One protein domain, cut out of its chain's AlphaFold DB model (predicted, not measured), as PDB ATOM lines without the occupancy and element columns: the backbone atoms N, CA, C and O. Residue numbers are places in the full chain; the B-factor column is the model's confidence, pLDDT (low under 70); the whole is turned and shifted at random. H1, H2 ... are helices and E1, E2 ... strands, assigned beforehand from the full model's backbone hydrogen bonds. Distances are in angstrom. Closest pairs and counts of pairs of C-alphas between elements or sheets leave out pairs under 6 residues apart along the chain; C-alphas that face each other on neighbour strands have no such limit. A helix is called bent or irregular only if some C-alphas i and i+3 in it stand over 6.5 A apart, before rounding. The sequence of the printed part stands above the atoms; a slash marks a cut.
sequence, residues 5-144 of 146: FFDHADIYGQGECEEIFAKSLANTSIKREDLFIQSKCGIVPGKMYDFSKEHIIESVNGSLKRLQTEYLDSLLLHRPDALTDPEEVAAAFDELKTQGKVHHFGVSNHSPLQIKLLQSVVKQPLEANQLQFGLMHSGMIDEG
ATOM      1  N   PHE A   5     165.179 146.815 174.468       97.62
ATOM      2  CA  PHE A   5     166.270 147.081 173.532       97.62
ATOM      3  C   PHE A   5     166.647 148.566 173.536       97.62
ATOM      4  O   PHE A   5     165.775 149.422 173.379       97.62
ATOM      5  N   PHE A   6     167.941 148.862 173.667       98.31
ATOM      6  CA  PHE A   6     168.490 150.216 173.610       98.31
ATOM      7  C   PHE A   6     169.651 150.286 172.616       98.31
ATOM      8  O   PHE A   6     170.590 149.495 172.685       98.31
ATOM      9  N   ASP A   7     169.575 151.253 171.703       98.62
ATOM     10  CA  ASP A   7     170.564 151.481 170.650       98.62
ATOM     11  C   ASP A   7     171.426 152.712 170.959       98.62
ATOM     12  O   ASP A   7     170.916 153.816 171.150       98.62
ATOM     13  N   HIS A   8     172.740 152.519 170.958       98.75
ATOM     14  CA  HIS A   8     173.762 153.537 171.189       98.75
ATOM     15  C   HIS A   8     174.787 153.569 170.054       98.75
ATOM     16  O   HIS A   8     174.757 152.750 169.141       98.75
ATOM     17  N   ALA A   9     175.685 154.547 170.082       98.75
ATOM     18  CA  ALA A   9     176.918 154.556 169.307       98.75
ATOM     19  C   ALA A   9     177.954 155.398 170.049       98.75
ATOM     20  O   ALA A   9     177.591 156.399 170.674       98.75
ATOM     21  N   ASP A  10     179.226 155.045 169.911       97.88
ATOM     22  CA  ASP A  10     180.341 155.745 170.550       97.88
ATOM     23  C   ASP A  10     180.391 157.248 170.218       97.88
ATOM     24  O   ASP A  10     180.726 158.069 171.071       97.88
ATOM     25  N   ILE A  11     179.998 157.624 168.998       98.19
ATOM     26  CA  ILE A  11     179.992 159.015 168.533       98.19
ATOM     27  C   ILE A  11     178.752 159.826 168.940       98.19
ATOM     28  O   ILE A  11     178.747 161.046 168.753       98.19
ATOM     29  N   TYR A  12     177.674 159.205 169.433       98.44
ATOM     30  CA  TYR A  12     176.428 159.933 169.713       98.44
ATOM     31  C   TYR A  12     176.639 160.944 170.841       98.44
ATOM     32  O   TYR A  12     177.038 160.586 171.948       98.44
ATOM     33  N   GLY A  13     176.411 162.227 170.541       97.50
ATOM     34  CA  GLY A  13     176.720 163.312 171.474       97.50
ATOM     35  C   GLY A  13     178.196 163.341 171.885       97.50
ATOM     36  O   GLY A  13     178.496 163.708 173.009       97.50
ATOM     37  N   GLN A  14     179.119 162.894 171.020       96.94
ATOM     38  CA  GLN A  14     180.541 162.720 171.366       96.94
ATOM     39  C   GLN A  14     180.746 161.780 172.576       96.94
ATOM     40  O   GLN A  14     181.638 161.986 173.396       96.94
ATOM     41  N   GLY A  15     179.886 160.763 172.701       97.88
ATOM     42  CA  GLY A  15     179.851 159.807 173.809       97.88
ATOM     43  C   GLY A  15     178.890 160.193 174.936       97.88
ATOM     44  O   GLY A  15     178.497 159.332 175.724       97.88
ATOM     45  N   GLU A  16     178.437 161.447 175.008       98.38
ATOM     46  CA  GLU A  16     177.577 161.932 176.095       98.38
ATOM     47  C   GLU A  16     176.249 161.162 176.188       98.38
ATOM     48  O   GLU A  16     175.734 160.937 177.285       98.38
ATOM     49  N   CYS A  17     175.707 160.684 175.062       98.62
ATOM     50  CA  CYS A  17     174.460 159.918 175.063       98.62
ATOM     51  C   CYS A  17     174.559 158.619 175.879       98.62
ATOM     52  O   CYS A  17     173.603 158.260 176.565       98.62
ATOM     53  N   GLU A  18     175.699 157.924 175.832       98.81
ATOM     54  CA  GLU A  18     175.941 156.717 176.636       98.81
ATOM     55  C   GLU A  18     176.055 157.050 178.132       98.81
ATOM     56  O   GLU A  18     175.489 156.345 178.967       98.81
ATOM     57  N   GLU A  19     176.706 158.165 178.479       98.75
ATOM     58  CA  GLU A  19     176.816 158.610 179.874       98.75
ATOM     59  C   GLU A  19     175.470 159.029 180.467       98.75
ATOM     60  O   GLU A  19     175.166 158.717 181.620       98.75
ATOM     61  N   ILE A  20     174.667 159.771 179.698       98.62
ATOM     62  CA  ILE A  20     173.327 160.190 180.116       98.62
ATOM     63  C   ILE A  20     172.459 158.956 180.343       98.62
ATOM     64  O   ILE A  20     171.796 158.869 181.374       98.62
ATOM     65  N   PHE A  21     172.507 157.983 179.429       98.56
ATOM     66  CA  PHE A  21     171.755 156.745 179.575       98.56
ATOM     67  C   PHE A  21     172.132 155.985 180.850       98.56
ATOM     68  O   PHE A  21     171.241 155.644 181.626       98.56
ATOM     69  N   ALA A  22     173.427 155.799 181.126       98.19
ATOM     70  CA  ALA A  22     173.885 155.142 182.352       98.19
ATOM     71  C   ALA A  22     173.403 155.871 183.618       98.19
ATOM     72  O   ALA A  22     172.853 155.251 184.533       98.19
ATOM     73  N   LYS A  23     173.535 157.206 183.648       98.12
ATOM     74  CA  LYS A  23     173.042 158.048 184.753       98.12
ATOM     75  C   LYS A  23     171.531 157.907 184.936       98.12
ATOM     76  O   LYS A  23     171.054 157.856 186.067       98.12
ATOM     77  N   SER A  24     170.761 157.849 183.851       97.25
ATOM     78  CA  SER A  24     169.311 157.658 183.915       97.25
ATOM     79  C   SER A  24     168.939 156.259 184.399       97.25
ATOM     80  O   SER A  24     168.088 156.144 185.278       97.25
ATOM     81  N   LEU A  25     169.600 155.215 183.895       96.75
ATOM     82  CA  LEU A  25     169.343 153.827 184.271       96.75
ATOM     83  C   LEU A  25     169.555 153.592 185.773       96.75
ATOM     84  O   LEU A  25     168.725 152.938 186.405       96.75
ATOM     85  N   ALA A  26     170.595 154.200 186.356       96.00
ATOM     86  CA  ALA A  26     170.885 154.142 187.791       96.00
ATOM     87  C   ALA A  26     169.759 154.705 188.685       96.00
ATOM     88  O   ALA A  26     169.705 154.395 189.873       96.00
ATOM     89  N   ASN A  27     168.848 155.510 188.125       96.69
ATOM     90  CA  ASN A  27     167.675 156.047 188.820       96.69
ATOM     91  C   ASN A  27     166.405 155.197 188.616       96.69
ATOM     92  O   ASN A  27     165.305 155.630 188.960       96.69
ATOM     93  N   THR A  28     166.530 153.998 188.044       96.00
ATOM     94  CA  THR A  28     165.419 153.067 187.806       96.00
ATOM     95  C   THR A  28     165.606 151.765 188.587       96.00
ATOM     96  O   THR A  28     166.670 151.498 189.137       96.00
ATOM     97  N   SER A  29     164.571 150.922 188.624       95.94
ATOM     98  CA  SER A  29     164.667 149.549 189.141       95.94
ATOM     99  C   SER A  29     165.030 148.515 188.066       95.94
ATOM    100  O   SER A  29     164.966 147.318 188.343       95.94
ATOM    101  N   ILE A  30     165.332 148.953 186.837       96.19
ATOM    102  CA  ILE A  30     165.651 148.068 185.713       96.19
ATOM    103  C   ILE A  30     167.067 147.539 185.907       96.19
ATOM    104  O   ILE A  30     168.004 148.312 186.115       96.19
ATOM    105  N   LYS A  31     167.230 146.219 185.844       95.25
ATOM    106  CA  LYS A  31     168.539 145.598 186.011       95.25
ATOM    107  C   LYS A  31     169.250 145.472 184.673       95.25
ATOM    108  O   LYS A  31     168.612 145.419 183.623       95.25
ATOM    109  N   ARG A  32     170.582 145.384 184.701       96.19
ATOM    110  CA  ARG A  32     171.392 145.266 183.481       96.19
ATOM    111  C   ARG A  32     170.998 144.041 182.649       96.19
ATOM    112  O   ARG A  32     170.978 144.142 181.429       96.19
ATOM    113  N   GLU A  33     170.665 142.926 183.292       96.00
ATOM    114  CA  GLU A  33     170.248 141.673 182.651       96.00
ATOM    115  C   GLU A  33     168.861 141.723 181.982       96.00
ATOM    116  O   GLU A  33     168.540 140.856 181.168       96.00
ATOM    117  N   ASP A  34     168.045 142.734 182.299       96.56
ATOM    118  CA  ASP A  34     166.750 142.958 181.646       96.56
ATOM    119  C   ASP A  34     166.901 143.741 180.328       96.56
ATOM    120  O   ASP A  34     165.956 143.825 179.533       96.56
ATOM    121  N   LEU A  35     168.090 144.309 180.095       97.75
ATOM    122  CA  LEU A  35     168.422 145.145 178.948       97.75
ATOM    123  C   LEU A  35     169.170 144.369 177.873       97.75
ATOM    124  O   LEU A  35     170.067 143.585 178.164       97.75
ATOM    125  N   PHE A  36     168.853 144.693 176.626       98.44
ATOM    126  CA  PHE A  36     169.681 144.411 175.470       98.44
ATOM    127  C   PHE A  36     170.277 145.733 174.983       98.44
ATOM    128  O   PHE A  36     169.568 146.568 174.415       98.44
ATOM    129  N   ILE A  37     171.567 145.941 175.231       98.69
ATOM    130  CA  ILE A  37     172.289 147.153 174.845       98.69
ATOM    131  C   ILE A  37     173.125 146.867 173.601       98.69
ATOM    132  O   ILE A  37     174.075 146.080 173.632       98.69
ATOM    133  N   GLN A  38     172.785 147.559 172.520       98.81
ATOM    134  CA  GLN A  38     173.596 147.637 171.319       98.81
ATOM    135  C   GLN A  38     174.380 148.951 171.310       98.81
ATOM    136  O   GLN A  38     173.801 150.005 171.558       98.81
ATOM    137  N   SER A  39     175.666 148.912 170.962       98.81
ATOM    138  CA  SER A  39     176.407 150.119 170.569       98.81
ATOM    139  C   SER A  39     177.086 149.927 169.213       98.81
ATOM    140  O   SER A  39     177.074 148.836 168.636       98.81
ATOM    141  N   LYS A  40     177.639 151.008 168.668       98.88
ATOM    142  CA  LYS A  40     178.290 151.037 167.353       98.88
ATOM    143  C   LYS A  40     179.624 151.757 167.440       98.88
ATOM    144  O   LYS A  40     179.743 152.693 168.227       98.88
ATOM    145  N   CYS A  41     180.573 151.370 166.594       98.69
ATOM    146  CA  CYS A  41     181.890 152.004 166.515       98.69
ATOM    147  C   CYS A  41     182.393 152.180 165.075       98.69
ATOM    148  O   CYS A  41     181.797 151.673 164.117       98.69
ATOM    149  N   GLY A  42     183.516 152.891 164.947       97.94
ATOM    150  CA  GLY A  42     184.303 153.002 163.717       97.94
ATOM    151  C   GLY A  42     184.029 154.236 162.864       97.94
ATOM    152  O   GLY A  42     184.473 154.304 161.720       97.94
ATOM    153  N   ILE A  43     183.319 155.236 163.396       98.25
ATOM    154  CA  ILE A  43     183.276 156.576 162.797       98.25
ATOM    155  C   ILE A  43     184.219 157.482 163.578       98.25
ATOM    156  O   ILE A  43     184.009 157.705 164.765       98.25
ATOM    157  N   VAL A  44     185.184 158.094 162.891       97.31
ATOM    158  CA  VAL A  44     186.021 159.165 163.441       97.31
ATOM    159  C   VAL A  44     185.518 160.502 162.878       97.31
ATOM    160  O   VAL A  44     185.803 160.830 161.719       97.31
ATOM    161  N   PRO A  45     184.743 161.295 163.653       95.06
ATOM    162  CA  PRO A  45     184.022 162.453 163.128       95.06
ATOM    163  C   PRO A  45     184.923 163.450 162.393       95.06
ATOM    164  O   PRO A  45     185.938 163.906 162.918       95.06
ATOM    165  N   GLY A  46     184.535 163.792 161.162       94.69
ATOM    166  CA  GLY A  46     185.254 164.752 160.320       94.69
ATOM    167  C   GLY A  46     186.613 164.273 159.798       94.69
ATOM    168  O   GLY A  46     187.331 165.083 159.215       94.69
ATOM    169  N   LYS A  47     186.977 162.999 160.001       95.44
ATOM    170  CA  LYS A  47     188.271 162.448 159.578       95.44
ATOM    171  C   LYS A  47     188.117 161.249 158.651       95.44
ATOM    172  O   LYS A  47     188.481 161.348 157.485       95.44
ATOM    173  N   MET A  48     187.603 160.132 159.164       96.38
ATOM    174  CA  MET A  48     187.581 158.854 158.448       96.38
ATOM    175  C   MET A  48     186.617 157.856 159.095       96.38
ATOM    176  O   MET A  48     186.042 158.122 160.152       96.38
ATOM    177  N   TYR A  49     186.462 156.707 158.449       97.88
ATOM    178  CA  TYR A  49     186.027 155.487 159.116       97.88
ATOM    179  C   TYR A  49     187.274 154.697 159.507       97.88
ATOM    180  O   TYR A  49     188.285 154.788 158.814       97.88
ATOM    181  N   ASP A  50     187.221 154.024 160.649       98.12
ATOM    182  CA  ASP A  50     188.371 153.312 161.197       98.12
ATOM    183  C   ASP A  50     187.910 151.987 161.791       98.12
ATOM    184  O   ASP A  50     187.338 151.930 162.879       98.12
ATOM    185  N   PHE A  51     188.114 150.915 161.034       97.94
ATOM    186  CA  PHE A  51     187.885 149.546 161.489       97.94
ATOM    187  C   PHE A  51     189.185 148.826 161.860       97.94
ATOM    188  O   PHE A  51     189.219 147.596 161.868       97.94
ATOM    189  N   SER A  52     190.246 149.572 162.187       98.44
ATOM    190  CA  SER A  52     191.426 148.971 162.798       98.44
ATOM    191  C   SER A  52     191.061 148.300 164.119       98.44
ATOM    192  O   SER A  52     190.156 148.722 164.855       98.44
ATOM    193  N   LYS A  53     191.797 147.241 164.445       98.62
ATOM    194  CA  LYS A  53     191.608 146.473 165.668       98.62
ATOM    195  C   LYS A  53     191.721 147.372 166.896       98.62
ATOM    196  O   LYS A  53     190.907 147.269 167.816       98.62
ATOM    197  N   GLU A  54     192.737 148.231 166.903       98.62
ATOM    198  CA  GLU A  54     193.009 149.166 167.992       98.62
ATOM    199  C   GLU A  54     191.816 150.096 168.226       98.62
ATOM    200  O   GLU A  54     191.308 150.156 169.348       98.62
ATOM    201  N   HIS A  55     191.303 150.730 167.166       98.56
ATOM    202  CA  HIS A  55     190.176 151.648 167.276       98.56
ATOM    203  C   HIS A  55     188.899 150.951 167.756       98.56
ATOM    204  O   HIS A  55     188.226 151.449 168.657       98.56
ATOM    205  N   ILE A  56     188.574 149.770 167.215       98.81
ATOM    206  CA  ILE A  56     187.389 149.007 167.639       98.81
ATOM    207  C   ILE A  56     187.466 148.681 169.138       98.81
ATOM    208  O   ILE A  56     186.500 148.896 169.876       98.81
ATOM    209  N   ILE A  57     188.614 148.186 169.610       98.88
ATOM    210  CA  ILE A  57     188.808 147.840 171.024       98.88
ATOM    211  C   ILE A  57     188.732 149.091 171.909       98.88
ATOM    212  O   ILE A  57     188.085 149.053 172.961       98.88
ATOM    213  N   GLU A  58     189.357 150.197 171.502       98.81
ATOM    214  CA  GLU A  58     189.303 151.466 172.230       98.81
ATOM    215  C   GLU A  58     187.864 151.989 172.338       98.81
ATOM    216  O   GLU A  58     187.398 152.278 173.444       98.81
ATOM    217  N   SER A  59     187.127 152.031 171.224       98.81
ATOM    218  CA  SER A  59     185.732 152.474 171.187       98.81
ATOM    219  C   SER A  59     184.831 151.625 172.078       98.81
ATOM    220  O   SER A  59     184.009 152.175 172.816       98.81
ATOM    221  N   VAL A  60     184.990 150.297 172.073       98.88
ATOM    222  CA  VAL A  60     184.199 149.411 172.941       98.88
ATOM    223  C   VAL A  60     184.535 149.641 174.409       98.88
ATOM    224  O   VAL A  60     183.625 149.837 175.209       98.88
ATOM    225  N   ASN A  61     185.816 149.700 174.778       98.88
ATOM    226  CA  ASN A  61     186.214 149.985 176.160       98.88
ATOM    227  C   ASN A  61     185.700 151.356 176.633       98.88
ATOM    228  O   ASN A  61     185.233 151.492 177.766       98.88
ATOM    229  N   GLY A  62     185.749 152.367 175.762       98.88
ATOM    230  CA  GLY A  62     185.178 153.685 176.022       98.88
ATOM    231  C   GLY A  62     183.665 153.632 176.233       98.88
ATOM    232  O   GLY A  62     183.161 154.222 177.188       98.88
ATOM    233  N   SER A  63     182.957 152.876 175.395       98.88
ATOM    234  CA  SER A  63     181.504 152.704 175.483       98.88
ATOM    235  C   SER A  63     181.097 151.997 176.774       98.88
ATOM    236  O   SER A  63     180.255 152.506 177.506       98.88
ATOM    237  N   LEU A  64     181.762 150.893 177.128       98.88
ATOM    238  CA  LEU A  64     181.548 150.170 178.389       98.88
ATOM    239  C   LEU A  64     181.742 151.075 179.612       98.88
ATOM    240  O   LEU A  64     180.909 151.098 180.521       98.88
ATOM    241  N   LYS A  65     182.800 151.896 179.600       98.88
ATOM    242  CA  LYS A  65     183.071 152.872 180.661       98.88
ATOM    243  C   LYS A  65     181.957 153.914 180.786       98.88
ATOM    244  O   LYS A  65     181.532 154.205 181.904       98.88
ATOM    245  N   ARG A  66     181.493 154.489 179.670       98.88
ATOM    246  CA  ARG A  66     180.421 155.504 179.666       98.88
ATOM    247  C   ARG A  66     179.068 154.915 180.061       98.88
ATOM    248  O   ARG A  66     178.356 155.530 180.847       98.88
ATOM    249  N   LEU A  67     178.766 153.709 179.579       98.75
ATOM    250  CA  LEU A  67     177.553 152.951 179.897       98.75
ATOM    251  C   LEU A  67     177.559 152.346 181.311       98.75
ATOM    252  O   LEU A  67     176.529 151.848 181.755       98.75
ATOM    253  N   GLN A  68     178.699 152.384 182.012       98.38
ATOM    254  CA  GLN A  68     178.894 151.783 183.338       98.38
ATOM    255  C   GLN A  68     178.487 150.302 183.375       98.38
ATOM    256  O   GLN A  68     177.771 149.848 184.267       98.38
ATOM    257  N   THR A  69     178.931 149.544 182.374       98.50
ATOM    258  CA  THR A  69     178.647 148.114 182.251       98.50
ATOM    259  C   THR A  69     179.872 147.353 181.761       98.50
ATOM    260  O   THR A  69     180.748 147.922 181.118       98.50
ATOM    261  N   GLU A  70     179.925 146.055 182.047       98.50
ATOM    262  CA  GLU A  70     181.066 145.198 181.703       98.50
ATOM    263  C   GLU A  70     180.948 144.572 180.305       98.50
ATOM    264  O   GLU A  70     181.933 144.065 179.770       98.50
ATOM    265  N   TYR A  71     179.753 144.596 179.703       98.81
ATOM    266  CA  TYR A  71     179.509 144.005 178.389       98.81
ATOM    267  C   TYR A  71     178.441 144.750 177.582       98.81
ATOM    268  O   TYR A  71     177.487 145.314 178.126       98.81
ATOM    269  N   LEU A  72     178.579 144.688 176.259       98.88
ATOM    270  CA  LEU A  72     177.531 144.988 175.291       98.88
ATOM    271  C   LEU A  72     176.852 143.689 174.867       98.88
ATOM    272  O   LEU A  72     177.516 142.672 174.640       98.88
ATOM    273  N   ASP A  73     175.534 143.736 174.701       98.75
ATOM    274  CA  ASP A  73     174.816 142.615 174.107       98.75
ATOM    275  C   ASP A  73     175.164 142.518 172.621       98.75
ATOM    276  O   ASP A  73     175.493 141.438 172.150       98.75
ATOM    277  N   SER A  74     175.197 143.647 171.904       98.75
ATOM    278  CA  SER A  74     175.580 143.694 170.489       98.75
ATOM    279  C   SER A  74     176.535 144.847 170.177       98.75
ATOM    280  O   SER A  74     176.366 145.963 170.678       98.75
ATOM    281  N   LEU A  75     177.521 144.594 169.317       98.94
ATOM    282  CA  LEU A  75     178.352 145.620 168.688       98.94
ATOM    283  C   LEU A  75     178.110 145.632 167.179       98.94
ATOM    284  O   LEU A  75     178.286 144.603 166.523       98.94
ATOM    285  N   LEU A  76     177.794 146.803 166.619       98.94
ATOM    286  CA  LEU A  76     177.743 146.986 165.168       98.94
ATOM    287  C   LEU A  76     178.881 147.860 164.639       98.94
ATOM    288  O   LEU A  76     179.187 148.927 165.172       98.94
ATOM    289  N   LEU A  77     179.430 147.463 163.497       98.69
ATOM    290  CA  LEU A  77     180.254 148.333 162.662       98.69
ATOM    291  C   LEU A  77     179.375 149.417 162.019       98.69
ATOM    292  O   LEU A  77     178.505 149.115 161.204       98.69
ATOM    293  N   HIS A  78     179.566 150.677 162.411       98.38
ATOM    294  CA  HIS A  78     178.559 151.735 162.243       98.38
ATOM    295  C   HIS A  78     178.301 152.128 160.773       98.38
ATOM    296  O   HIS A  78     177.156 152.344 160.369       98.38
ATOM    297  N   ARG A  79     179.350 152.238 159.954       96.00
ATOM    298  CA  ARG A  79     179.256 152.514 158.511       96.00
ATOM    299  C   ARG A  79     180.392 151.824 157.771       96.00
ATOM    300  O   ARG A  79     181.469 151.760 158.344       96.00
ATOM    301  N   PRO A  80     180.191 151.356 156.528       94.00
ATOM    302  CA  PRO A  80     181.256 150.695 155.786       94.00
ATOM    303  C   PRO A  80     182.505 151.570 155.673       94.00
ATOM    304  O   PRO A  80     182.426 152.718 155.232       94.00
ATOM    305  N   ASP A  81     183.646 150.991 156.020       93.50
ATOM    306  CA  ASP A  81     184.960 151.564 155.777       93.50
ATOM    307  C   ASP A  81     185.539 150.961 154.488       93.50
ATOM    308  O   ASP A  81     185.715 149.750 154.372       93.50
ATOM    309  N   ALA A  82     185.807 151.807 153.491       89.50
ATOM    310  CA  ALA A  82     186.357 151.378 152.206       89.50
ATOM    311  C   ALA A  82     187.844 150.987 152.282       89.50
ATOM    312  O   ALA A  82     188.349 150.368 151.347       89.50
ATOM    313  N   LEU A  83     188.535 151.373 153.357       91.94
ATOM    314  CA  LEU A  83     189.952 151.098 153.594       91.94
ATOM    315  C   LEU A  83     190.166 149.981 154.621       91.94
ATOM    316  O   LEU A  83     191.311 149.704 154.976       91.94
ATOM    317  N   THR A  84     189.086 149.347 155.087       92.38
ATOM    318  CA  THR A  84     189.158 148.303 156.107       92.38
ATOM    319  C   THR A  84     190.000 147.122 155.635       92.38
ATOM    320  O   THR A  84     189.830 146.626 154.518       92.38
ATOM    321  N   ASP A  85     190.874 146.645 156.516       96.44
ATOM    322  CA  ASP A  85     191.393 145.286 156.449       96.44
ATOM    323  C   ASP A  85     190.435 144.370 157.237       96.44
ATOM    324  O   ASP A  85     190.328 144.508 158.460       96.44
ATOM    325  N   PRO A  86     189.713 143.441 156.582       97.06
ATOM    326  CA  PRO A  86     188.786 142.544 157.267       97.06
ATOM    327  C   PRO A  86     189.437 141.685 158.368       97.06
ATOM    328  O   PRO A  86     188.748 141.286 159.310       97.06
ATOM    329  N   GLU A  87     190.743 141.413 158.286       98.38
ATOM    330  CA  GLU A  87     191.465 140.629 159.298       98.38
ATOM    331  C   GLU A  87     191.609 141.390 160.628       98.38
ATOM    332  O   GLU A  87     191.539 140.790 161.705       98.38
ATOM    333  N   GLU A  88     191.728 142.722 160.586       98.69
ATOM    334  CA  GLU A  88     191.746 143.575 161.785       98.69
ATOM    335  C   GLU A  88     190.407 143.491 162.535       98.69
ATOM    336  O   GLU A  88     190.377 143.330 163.760       98.69
ATOM    337  N   VAL A  89     189.293 143.511 161.794       98.69
ATOM    338  CA  VAL A  89     187.943 143.327 162.348       98.69
ATOM    339  C   VAL A  89     187.809 141.951 162.993       98.69
ATOM    340  O   VAL A  89     187.342 141.848 164.130       98.69
ATOM    341  N   ALA A  90     188.240 140.893 162.299       98.75
ATOM    342  CA  ALA A  90     188.192 139.530 162.822       98.75
ATOM    343  C   ALA A  90     188.992 139.394 164.125       98.75
ATOM    344  O   ALA A  90     188.490 138.843 165.108       98.75
ATOM    345  N   ALA A  91     190.195 139.969 164.176       98.81
ATOM    346  CA  ALA A  91     191.030 139.964 165.369       98.81
ATOM    347  C   ALA A  91     190.418 140.767 166.534       98.81
ATOM    348  O   ALA A  91     190.541 140.354 167.692       98.81
ATOM    349  N   ALA A  92     189.750 141.892 166.257       98.88
ATOM    350  CA  ALA A  92     189.041 142.672 167.270       98.88
ATOM    351  C   ALA A  92     187.835 141.913 167.838       98.88
ATOM    352  O   ALA A  92     187.659 141.844 169.056       98.88
ATOM    353  N   PHE A  93     187.017 141.316 166.969       98.81
ATOM    354  CA  PHE A  93     185.822 140.575 167.373       98.81
ATOM    355  C   PHE A  93     186.179 139.339 168.197       98.81
ATOM    356  O   PHE A  93     185.573 139.110 169.248       98.81
ATOM    357  N   ASP A  94     187.201 138.587 167.781       98.81
ATOM    358  CA  ASP A  94     187.724 137.449 168.536       98.81
ATOM    359  C   ASP A  94     188.156 137.858 169.947       98.81
ATOM    360  O   ASP A  94     187.798 137.196 170.927       98.81
ATOM    361  N   GLU A  95     188.889 138.964 170.071       98.88
ATOM    362  CA  GLU A  95     189.359 139.461 171.360       98.88
ATOM    363  C   GLU A  95     188.199 139.907 172.259       98.88
ATOM    364  O   GLU A  95     188.099 139.467 173.407       98.88
ATOM    365  N   LEU A  96     187.281 140.721 171.736       98.88
ATOM    366  CA  LEU A  96     186.136 141.236 172.489       98.88
ATOM    367  C   LEU A  96     185.176 140.126 172.933       98.88
ATOM    368  O   LEU A  96     184.682 140.154 174.065       98.88
ATOM    369  N   LYS A  97     184.951 139.121 172.078       98.75
ATOM    370  CA  LYS A  97     184.152 137.937 172.408       98.75
ATOM    371  C   LYS A  97     184.833 137.099 173.487       98.75
ATOM    372  O   LYS A  97     184.178 136.699 174.445       98.75
ATOM    373  N   THR A  98     186.140 136.863 173.356       98.75
ATOM    374  CA  THR A  98     186.926 136.077 174.323       98.75
ATOM    375  C   THR A  98     186.977 136.749 175.693       98.75
ATOM    376  O   THR A  98     186.876 136.075 176.713       98.75
ATOM    377  N   GLN A  99     187.072 138.081 175.729       98.69
ATOM    378  CA  GLN A  99     187.027 138.865 176.967       98.69
ATOM    379  C   GLN A  99     185.614 138.968 177.570       98.69
ATOM    380  O   GLN A  99     185.463 139.521 178.654       98.69
ATOM    381  N   GLY A 100     184.578 138.474 176.883       98.69
ATOM    382  CA  GLY A 100     183.186 138.574 177.331       98.69
ATOM    383  C   GLY A 100     182.592 139.982 177.243       98.69
ATOM    384  O   GLY A 100     181.486 140.196 177.727       98.69
ATOM    385  N   LYS A 101     183.293 140.930 176.607       98.88
ATOM    386  CA  LYS A 101     182.887 142.340 176.489       98.88
ATOM    387  C   LYS A 101     181.788 142.570 175.459       98.88
ATOM    388  O   LYS A 101     181.080 143.569 175.537       98.88
ATOM    389  N   VAL A 102     181.659 141.675 174.483       98.88
ATOM    390  CA  VAL A 102     180.622 141.730 173.448       98.88
ATOM    391  C   VAL A 102     180.065 140.330 173.216       98.88
ATOM    392  O   VAL A 102     180.821 139.359 173.106       98.88
ATOM    393  N   HIS A 103     178.740 140.203 173.165       98.44
ATOM    394  CA  HIS A 103     178.076 138.911 172.980       98.44
ATOM    395  C   HIS A 103     177.688 138.640 171.526       98.44
ATOM    396  O   HIS A 103     177.962 137.541 171.037       98.44
ATOM    397  N   HIS A 104     177.139 139.628 170.833       98.69
ATOM    398  CA  HIS A 104     176.681 139.535 169.453       98.69
ATOM    399  C   HIS A 104     177.371 140.593 168.592       98.69
ATOM    400  O   HIS A 104     177.777 141.649 169.080       98.69
ATOM    401  N   PHE A 105     177.522 140.297 167.307       98.88
ATOM    402  CA  PHE A 105     178.203 141.178 166.369       98.88
ATOM    403  C   PHE A 105     177.344 141.391 165.137       98.88
ATOM    404  O   PHE A 105     176.582 140.519 164.719       98.88
ATOM    405  N   GLY A 106     177.494 142.556 164.530       98.56
ATOM    406  CA  GLY A 106     176.835 142.868 163.281       98.56
ATOM    407  C   GLY A 106     177.409 144.117 162.642       98.56
ATOM    408  O   GLY A 106     178.507 144.581 162.956       98.56
ATOM    409  N   VAL A 107     176.646 144.663 161.713       98.50
ATOM    410  CA  VAL A 107     177.038 145.811 160.907       98.50
ATOM    411  C   VAL A 107     175.874 146.785 160.768       98.50
ATOM    412  O   VAL A 107     174.738 146.499 161.142       98.50
ATOM    413  N   SER A 108     176.140 147.963 160.223       98.00
ATOM    414  CA  SER A 108     175.113 148.930 159.864       98.00
ATOM    415  C   SER A 108     175.446 149.569 158.525       98.00
ATOM    416  O   SER A 108     176.601 149.892 158.241       98.00
ATOM    417  N   ASN A 109     174.429 149.737 157.678       94.88
ATOM    418  CA  ASN A 109     174.555 150.332 156.343       94.88
ATOM    419  C   ASN A 109     175.507 149.577 155.397       94.88
ATOM    420  O   ASN A 109     176.079 150.185 154.496       94.88
ATOM    421  N   HIS A 110     175.700 148.270 155.600       93.81
ATOM    422  CA  HIS A 110     176.534 147.456 154.712       93.81
ATOM    423  C   HIS A 110     175.699 146.823 153.598       93.81
ATOM    424  O   HIS A 110     174.585 146.352 153.824       93.81
ATOM    425  N   SER A 111     176.266 146.774 152.395       91.81
ATOM    426  CA  SER A 111     175.713 146.005 151.279       91.81
ATOM    427  C   SER A 111     175.906 144.494 151.487       91.81
ATOM    428  O   SER A 111     176.829 144.082 152.200       91.81
ATOM    429  N   PRO A 112     175.126 143.633 150.804       91.25
ATOM    430  CA  PRO A 112     175.274 142.180 150.913       91.25
ATOM    431  C   PRO A 112     176.687 141.663 150.601       91.25
ATOM    432  O   PRO A 112     177.168 140.738 151.252       91.25
ATOM    433  N   LEU A 113     177.386 142.266 149.631       92.00
ATOM    434  CA  LEU A 113     178.753 141.865 149.283       92.00
ATOM    435  C   LEU A 113     179.768 142.248 150.366       92.00
ATOM    436  O   LEU A 113     180.676 141.467 150.638       92.00
ATOM    437  N   GLN A 114     179.596 143.403 151.014       94.69
ATOM    438  CA  GLN A 114     180.439 143.806 152.143       94.69
ATOM    439  C   GLN A 114     180.217 142.891 153.353       94.69
ATOM    440  O   GLN A 114     181.183 142.460 153.975       94.69
ATOM    441  N   ILE A 115     178.962 142.524 153.638       95.69
ATOM    442  CA  ILE A 115     178.634 141.538 154.682       95.69
ATOM    443  C   ILE A 115     179.288 140.198 154.360       95.69
ATOM    444  O   ILE A 115     179.935 139.613 155.221       95.69
ATOM    445  N   LYS A 116     179.168 139.723 153.116       95.94
ATOM    446  CA  LYS A 116     179.767 138.455 152.684       95.94
ATOM    447  C   LYS A 116     181.291 138.453 152.821       95.94
ATOM    448  O   LYS A 116     181.848 137.438 153.226       95.94
ATOM    449  N   LEU A 117     181.951 139.566 152.493       96.00
ATOM    450  CA  LEU A 117     183.393 139.728 152.676       96.00
ATOM    451  C   LEU A 117     183.771 139.619 154.156       96.00
ATOM    452  O   LEU A 117     184.575 138.761 154.508       96.00
ATOM    453  N   LEU A 118     183.157 140.426 155.024       97.69
ATOM    454  CA  LEU A 118     183.441 140.390 156.460       97.69
ATOM    455  C   LEU A 118     183.141 139.011 157.060       97.69
ATOM    456  O   LEU A 118     183.984 138.436 157.739       97.69
ATOM    457  N   GLN A 119     181.982 138.427 156.743       98.06
ATOM    458  CA  GLN A 119     181.584 137.107 157.236       98.06
ATOM    459  C   GLN A 119     182.537 135.986 156.799       98.06
ATOM    460  O   GLN A 119     182.594 134.955 157.464       98.06
ATOM    461  N   SER A 120     183.272 136.164 155.695       98.19
ATOM    462  CA  SER A 120     184.255 135.178 155.232       98.19
ATOM    463  C   SER A 120     185.518 135.107 156.095       98.19
ATOM    464  O   SER A 120     186.215 134.097 156.031       98.19
ATOM    465  N   VAL A 121     185.786 136.139 156.906       98.06
ATOM    466  CA  VAL A 121     186.970 136.219 157.778       98.06
ATOM    467  C   VAL A 121     186.625 136.190 159.269       98.06
ATOM    468  O   VAL A 121     187.339 135.560 160.048       98.06
ATOM    469  N   VAL A 122     185.519 136.817 159.695       98.38
ATOM    470  CA  VAL A 122     185.119 136.808 161.109       98.38
ATOM    471  C   VAL A 122     184.566 135.436 161.504       98.38
ATOM    472  O   VAL A 122     183.849 134.789 160.738       98.38
ATOM    473  N   LYS A 123     184.869 134.982 162.724       98.31
ATOM    474  CA  LYS A 123     184.374 133.690 163.239       98.31
ATOM    475  C   LYS A 123     182.958 133.783 163.793       98.31
ATOM    476  O   LYS A 123     182.234 132.789 163.830       98.31
ATOM    477  N   GLN A 124     182.589 134.959 164.287       98.38
ATOM    478  CA  GLN A 124     181.280 135.237 164.856       98.38
ATOM    479  C   GLN A 124     180.268 135.444 163.720       98.38
ATOM    480  O   GLN A 124     180.616 136.016 162.685       98.38
ATOM    481  N   PRO A 125     179.014 134.991 163.875       98.25
ATOM    482  CA  PRO A 125     177.971 135.357 162.931       98.25
ATOM    483  C   PRO A 125     177.731 136.873 162.981       98.25
ATOM    484  O   PRO A 125     177.684 137.464 164.060       98.25
ATOM    485  N   LEU A 126     177.561 137.493 161.815       98.25
ATOM    486  CA  LEU A 126     177.030 138.846 161.689       98.25
ATOM    487  C   LEU A 126     175.503 138.760 161.753       98.25
ATOM    488  O   LEU A 126     174.841 138.452 160.765       98.25
ATOM    489  N   GLU A 127     174.949 138.978 162.941       97.62
ATOM    490  CA  GLU A 127     173.545 138.683 163.253       97.62
ATOM    491  C   GLU A 127     172.574 139.781 162.805       97.62
ATOM    492  O   GLU A 127     171.374 139.538 162.685       97.62
ATOM    493  N   ALA A 128     173.080 140.988 162.548       96.00
ATOM    494  CA  ALA A 128     172.265 142.128 162.158       96.00
ATOM    495  C   ALA A 128     172.972 143.037 161.147       96.00
ATOM    496  O   ALA A 128     174.187 143.239 161.202       96.00
ATOM    497  N   ASN A 129     172.168 143.645 160.273       96.38
ATOM    498  CA  ASN A 129     172.525 144.821 159.491       96.38
ATOM    499  C   ASN A 129     171.519 145.936 159.801       96.38
ATOM    500  O   ASN A 129     170.394 145.914 159.300       96.38
ATOM    501  N   GLN A 130     171.883 146.896 160.654       96.94
ATOM    502  CA  GLN A 130     170.989 148.009 160.980       96.94
ATOM    503  C   GLN A 130     170.929 148.989 159.802       96.94
ATOM    504  O   GLN A 130     171.923 149.643 159.473       96.94
ATOM    505  N   LEU A 131     169.753 149.095 159.185       94.12
ATOM    506  CA  LEU A 131     169.496 149.891 157.987       94.12
ATOM    507  C   LEU A 131     168.403 150.936 158.223       94.12
ATOM    508  O   LEU A 131     167.531 150.781 159.078       94.12
ATOM    509  N   GLN A 132     168.433 151.995 157.418       93.50
ATOM    510  CA  GLN A 132     167.337 152.949 157.342       93.50
ATOM    511  C   GLN A 132     166.164 152.330 156.576       93.50
ATOM    512  O   GLN A 132     166.326 151.886 155.442       93.50
ATOM    513  N   PHE A 133     164.977 152.357 157.177       92.62
ATOM    514  CA  PHE A 133     163.752 151.898 156.534       92.62
ATOM    515  C   PHE A 133     162.587 152.839 156.841       92.62
ATOM    516  O   PHE A 133     162.366 153.232 157.986       92.62
ATOM    517  N   GLY A 134     161.843 153.223 155.806       93.38
ATOM    518  CA  GLY A 134     160.649 154.055 155.929       93.38
ATOM    519  C   GLY A 134     160.033 154.358 154.567       93.38
ATOM    520  O   GLY A 134     160.592 154.000 153.538       93.38
ATOM    521  N   LEU A 135     158.900 155.065 154.539       92.50
ATOM    522  CA  LEU A 135     158.145 155.320 153.296       92.50
ATOM    523  C   LEU A 135     158.968 155.997 152.189       92.50
ATOM    524  O   LEU A 135     158.736 155.745 151.015       92.50
ATOM    525  N   MET A 136     159.929 156.843 152.567       94.31
ATOM    526  CA  MET A 136     160.826 157.533 151.629       94.31
ATOM    527  C   MET A 136     162.163 156.803 151.415       94.31
ATOM    528  O   MET A 136     163.006 157.292 150.674       94.31
ATOM    529  N   HIS A 137     162.380 155.676 152.100       89.50
ATOM    530  CA  HIS A 137     163.629 154.913 152.115       89.50
ATOM    531  C   HIS A 137     163.300 153.409 152.093       89.50
ATOM    532  O   HIS A 137     163.350 152.730 153.120       89.50
ATOM    533  N   SER A 138     162.916 152.912 150.912       90.38
ATOM    534  CA  SER A 138     162.500 151.524 150.651       90.38
ATOM    535  C   SER A 138     163.617 150.621 150.125       90.38
ATOM    536  O   SER A 138     163.351 149.456 149.851       90.38
ATOM    537  N   GLY A 139     164.860 151.115 150.032       84.00
ATOM    538  CA  GLY A 139     165.985 150.397 149.416       84.00
ATOM    539  C   GLY A 139     166.179 148.965 149.927       84.00
ATOM    540  O   GLY A 139     166.450 148.074 149.137       84.00
ATOM    541  N   MET A 140     165.923 148.707 151.215       84.25
ATOM    542  CA  MET A 140     165.947 147.351 151.787       84.25
ATOM    543  C   MET A 140     164.998 146.367 151.072       84.25
ATOM    544  O   MET A 140     165.335 145.202 150.876       84.25
ATOM    545  N   ILE A 141     163.807 146.830 150.684       84.94
ATOM    546  CA  ILE A 141     162.830 146.048 149.917       84.94
ATOM    547  C   ILE A 141     163.260 145.981 148.453       84.94
ATOM    548  O   ILE A 141     163.274 144.901 147.866       84.94
ATOM    549  N   ASP A 142     163.612 147.128 147.875       82.12
ATOM    550  CA  ASP A 142     163.877 147.259 146.440       82.12
ATOM    551  C   ASP A 142     165.111 146.453 146.003       82.12
ATOM    552  O   ASP A 142     165.143 145.889 144.910       82.12
ATOM    553  N   GLU A 143     166.119 146.367 146.872       75.38
ATOM    554  CA  GLU A 143     167.378 145.658 146.634       75.38
ATOM    555  C   GLU A 143     167.342 144.193 147.097       75.38
ATOM    556  O   GLU A 143     168.312 143.462 146.890       75.38
ATOM    557  N   GLY A 144     166.247 143.745 147.725       70.75
ATOM    558  CA  GLY A 144     166.134 142.389 148.268       70.75
ATOM    559  C   GLY A 144     167.158 142.094 149.368       70.75
ATOM    560  O   GLY A 144     167.660 140.978 149.463       70.75
TER     561      GLY A 144
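This is residues 5 to 144 of the 146 residues of the protein "Aldo-keto reductase family oxidoreductase" of Tetragenococcus muriaticus 3MR10-3 (UniProt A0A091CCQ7). Picture a curved wall of five strands, curled like part of a barrel, with H2, H3 and H4 in turn round its outer side, H1 only grazing it, and no named helix in its hollow. Beyond the last strand, residues 131 to 144 lead away from the wall and hold the short H5, the element farthest from the mean of the C-alphas. The printed part has 140 residues with five named helices and five named strands, in the chain order E1 H1 E2 H2 E3 H3 E4 H4 E5 H5. The strongly twisted sheet runs E1 E2 E3 E4 E5, all parallel, and the class is mixed, helices and strands. The whole is compact, with a radius of gyration of the C-alphas of 15.1 A and spans of 43 by 38 by 30 A.

Start at edge strand E1, residues 5 to 7, and look beside it for E2, residues 35 to 41, where N 6 and O 36 are within hydrogen-bond range at 2.9 A. E2 pairs with E1 over residues 36 to 38 and, staggered, over 38 to 41 with E3, residues 72 to 77; there N 39 and O 74 are 3.0 A apart. Next comes E4, residues 102 to 108, with N 104 and O 73 at 2.8 A, and then the other edge strand, E5, residues 126 to 130, with N 127 and O 105 at 2.9 A. H1, residues 12 to 25, is only just on the sheet, with 5 pairs of C-alphas within 10 A, and only grazes it with residues 12 to 21. H2, residues 53 to 67, lies over E2 and E3 at a height over the sheet of 8.6 A, only just slantwise to the strands at 31 degrees to E2 on the local plane. H3, residues 86 to 98, is on the same face as H2 at a height of 10.0 A and runs along the strands, at 9 degrees to E4 on the local plane. H4, residues 112 to 121, lies over E4 at a height of 9.2 A. H2 touches H1 with residues 63 to 67 alone, at a steep tilt of 38 degrees, and the closest C-alphas are those of Glu 19 and Arg 66, 4.8 A. H2 touches H3 with residues 53 to 57 alone, closest at the C-alphas of Lys 53 and Glu 88, 4.8 A. H3 touches H4 with residues 86 to 90 alone, closest at the C-alphas of Pro 86 and Leu 118, 5.8 A. H5, residues 139 to 142, is not on the sheet and touches no helix. There are four strand-helix-strand units, two parallel neighbour strands joined through a helix: E1 H1 E2, E2 H2 E3, E3 H3 E4 and E4 H4 E5, each with a right-handed crossover. Every O i to N i+4 pair is within hydrogen-bond range in H2 and H3, against 8 of 10 in H1 and 5 of 6 in H4; H5 is too short for such a pair.

Find C-alpha 5 at (166.270, 147.081, 173.532), where E1 begins its 6.8 A. H1 measures 17.3 A and is irregular, with C-alphas 14 and 17 at 7.6 A. E2 is 19.6 A long; H2 starts at C-alpha 53, (191.608, 146.473, 165.668), and runs 21.0 A. E3 measures 13.3 A, H3 18.3 A, E4 16.3 A, H4 14.8 A and E5 11.0 A. H5, 4.8 A long, ends at C-alpha 142, (163.877, 147.259, 146.440).

The two C-alphas farthest apart are those of Ser 29 and Leu 83, 43.6 A. The printed part has no cut. The link E2 to H2 is long, and in it residues 43 to 44 pair antiparallel with 48 to 49. The mean pLDDT of the printed part is 96.5, and no printed residue is under 70.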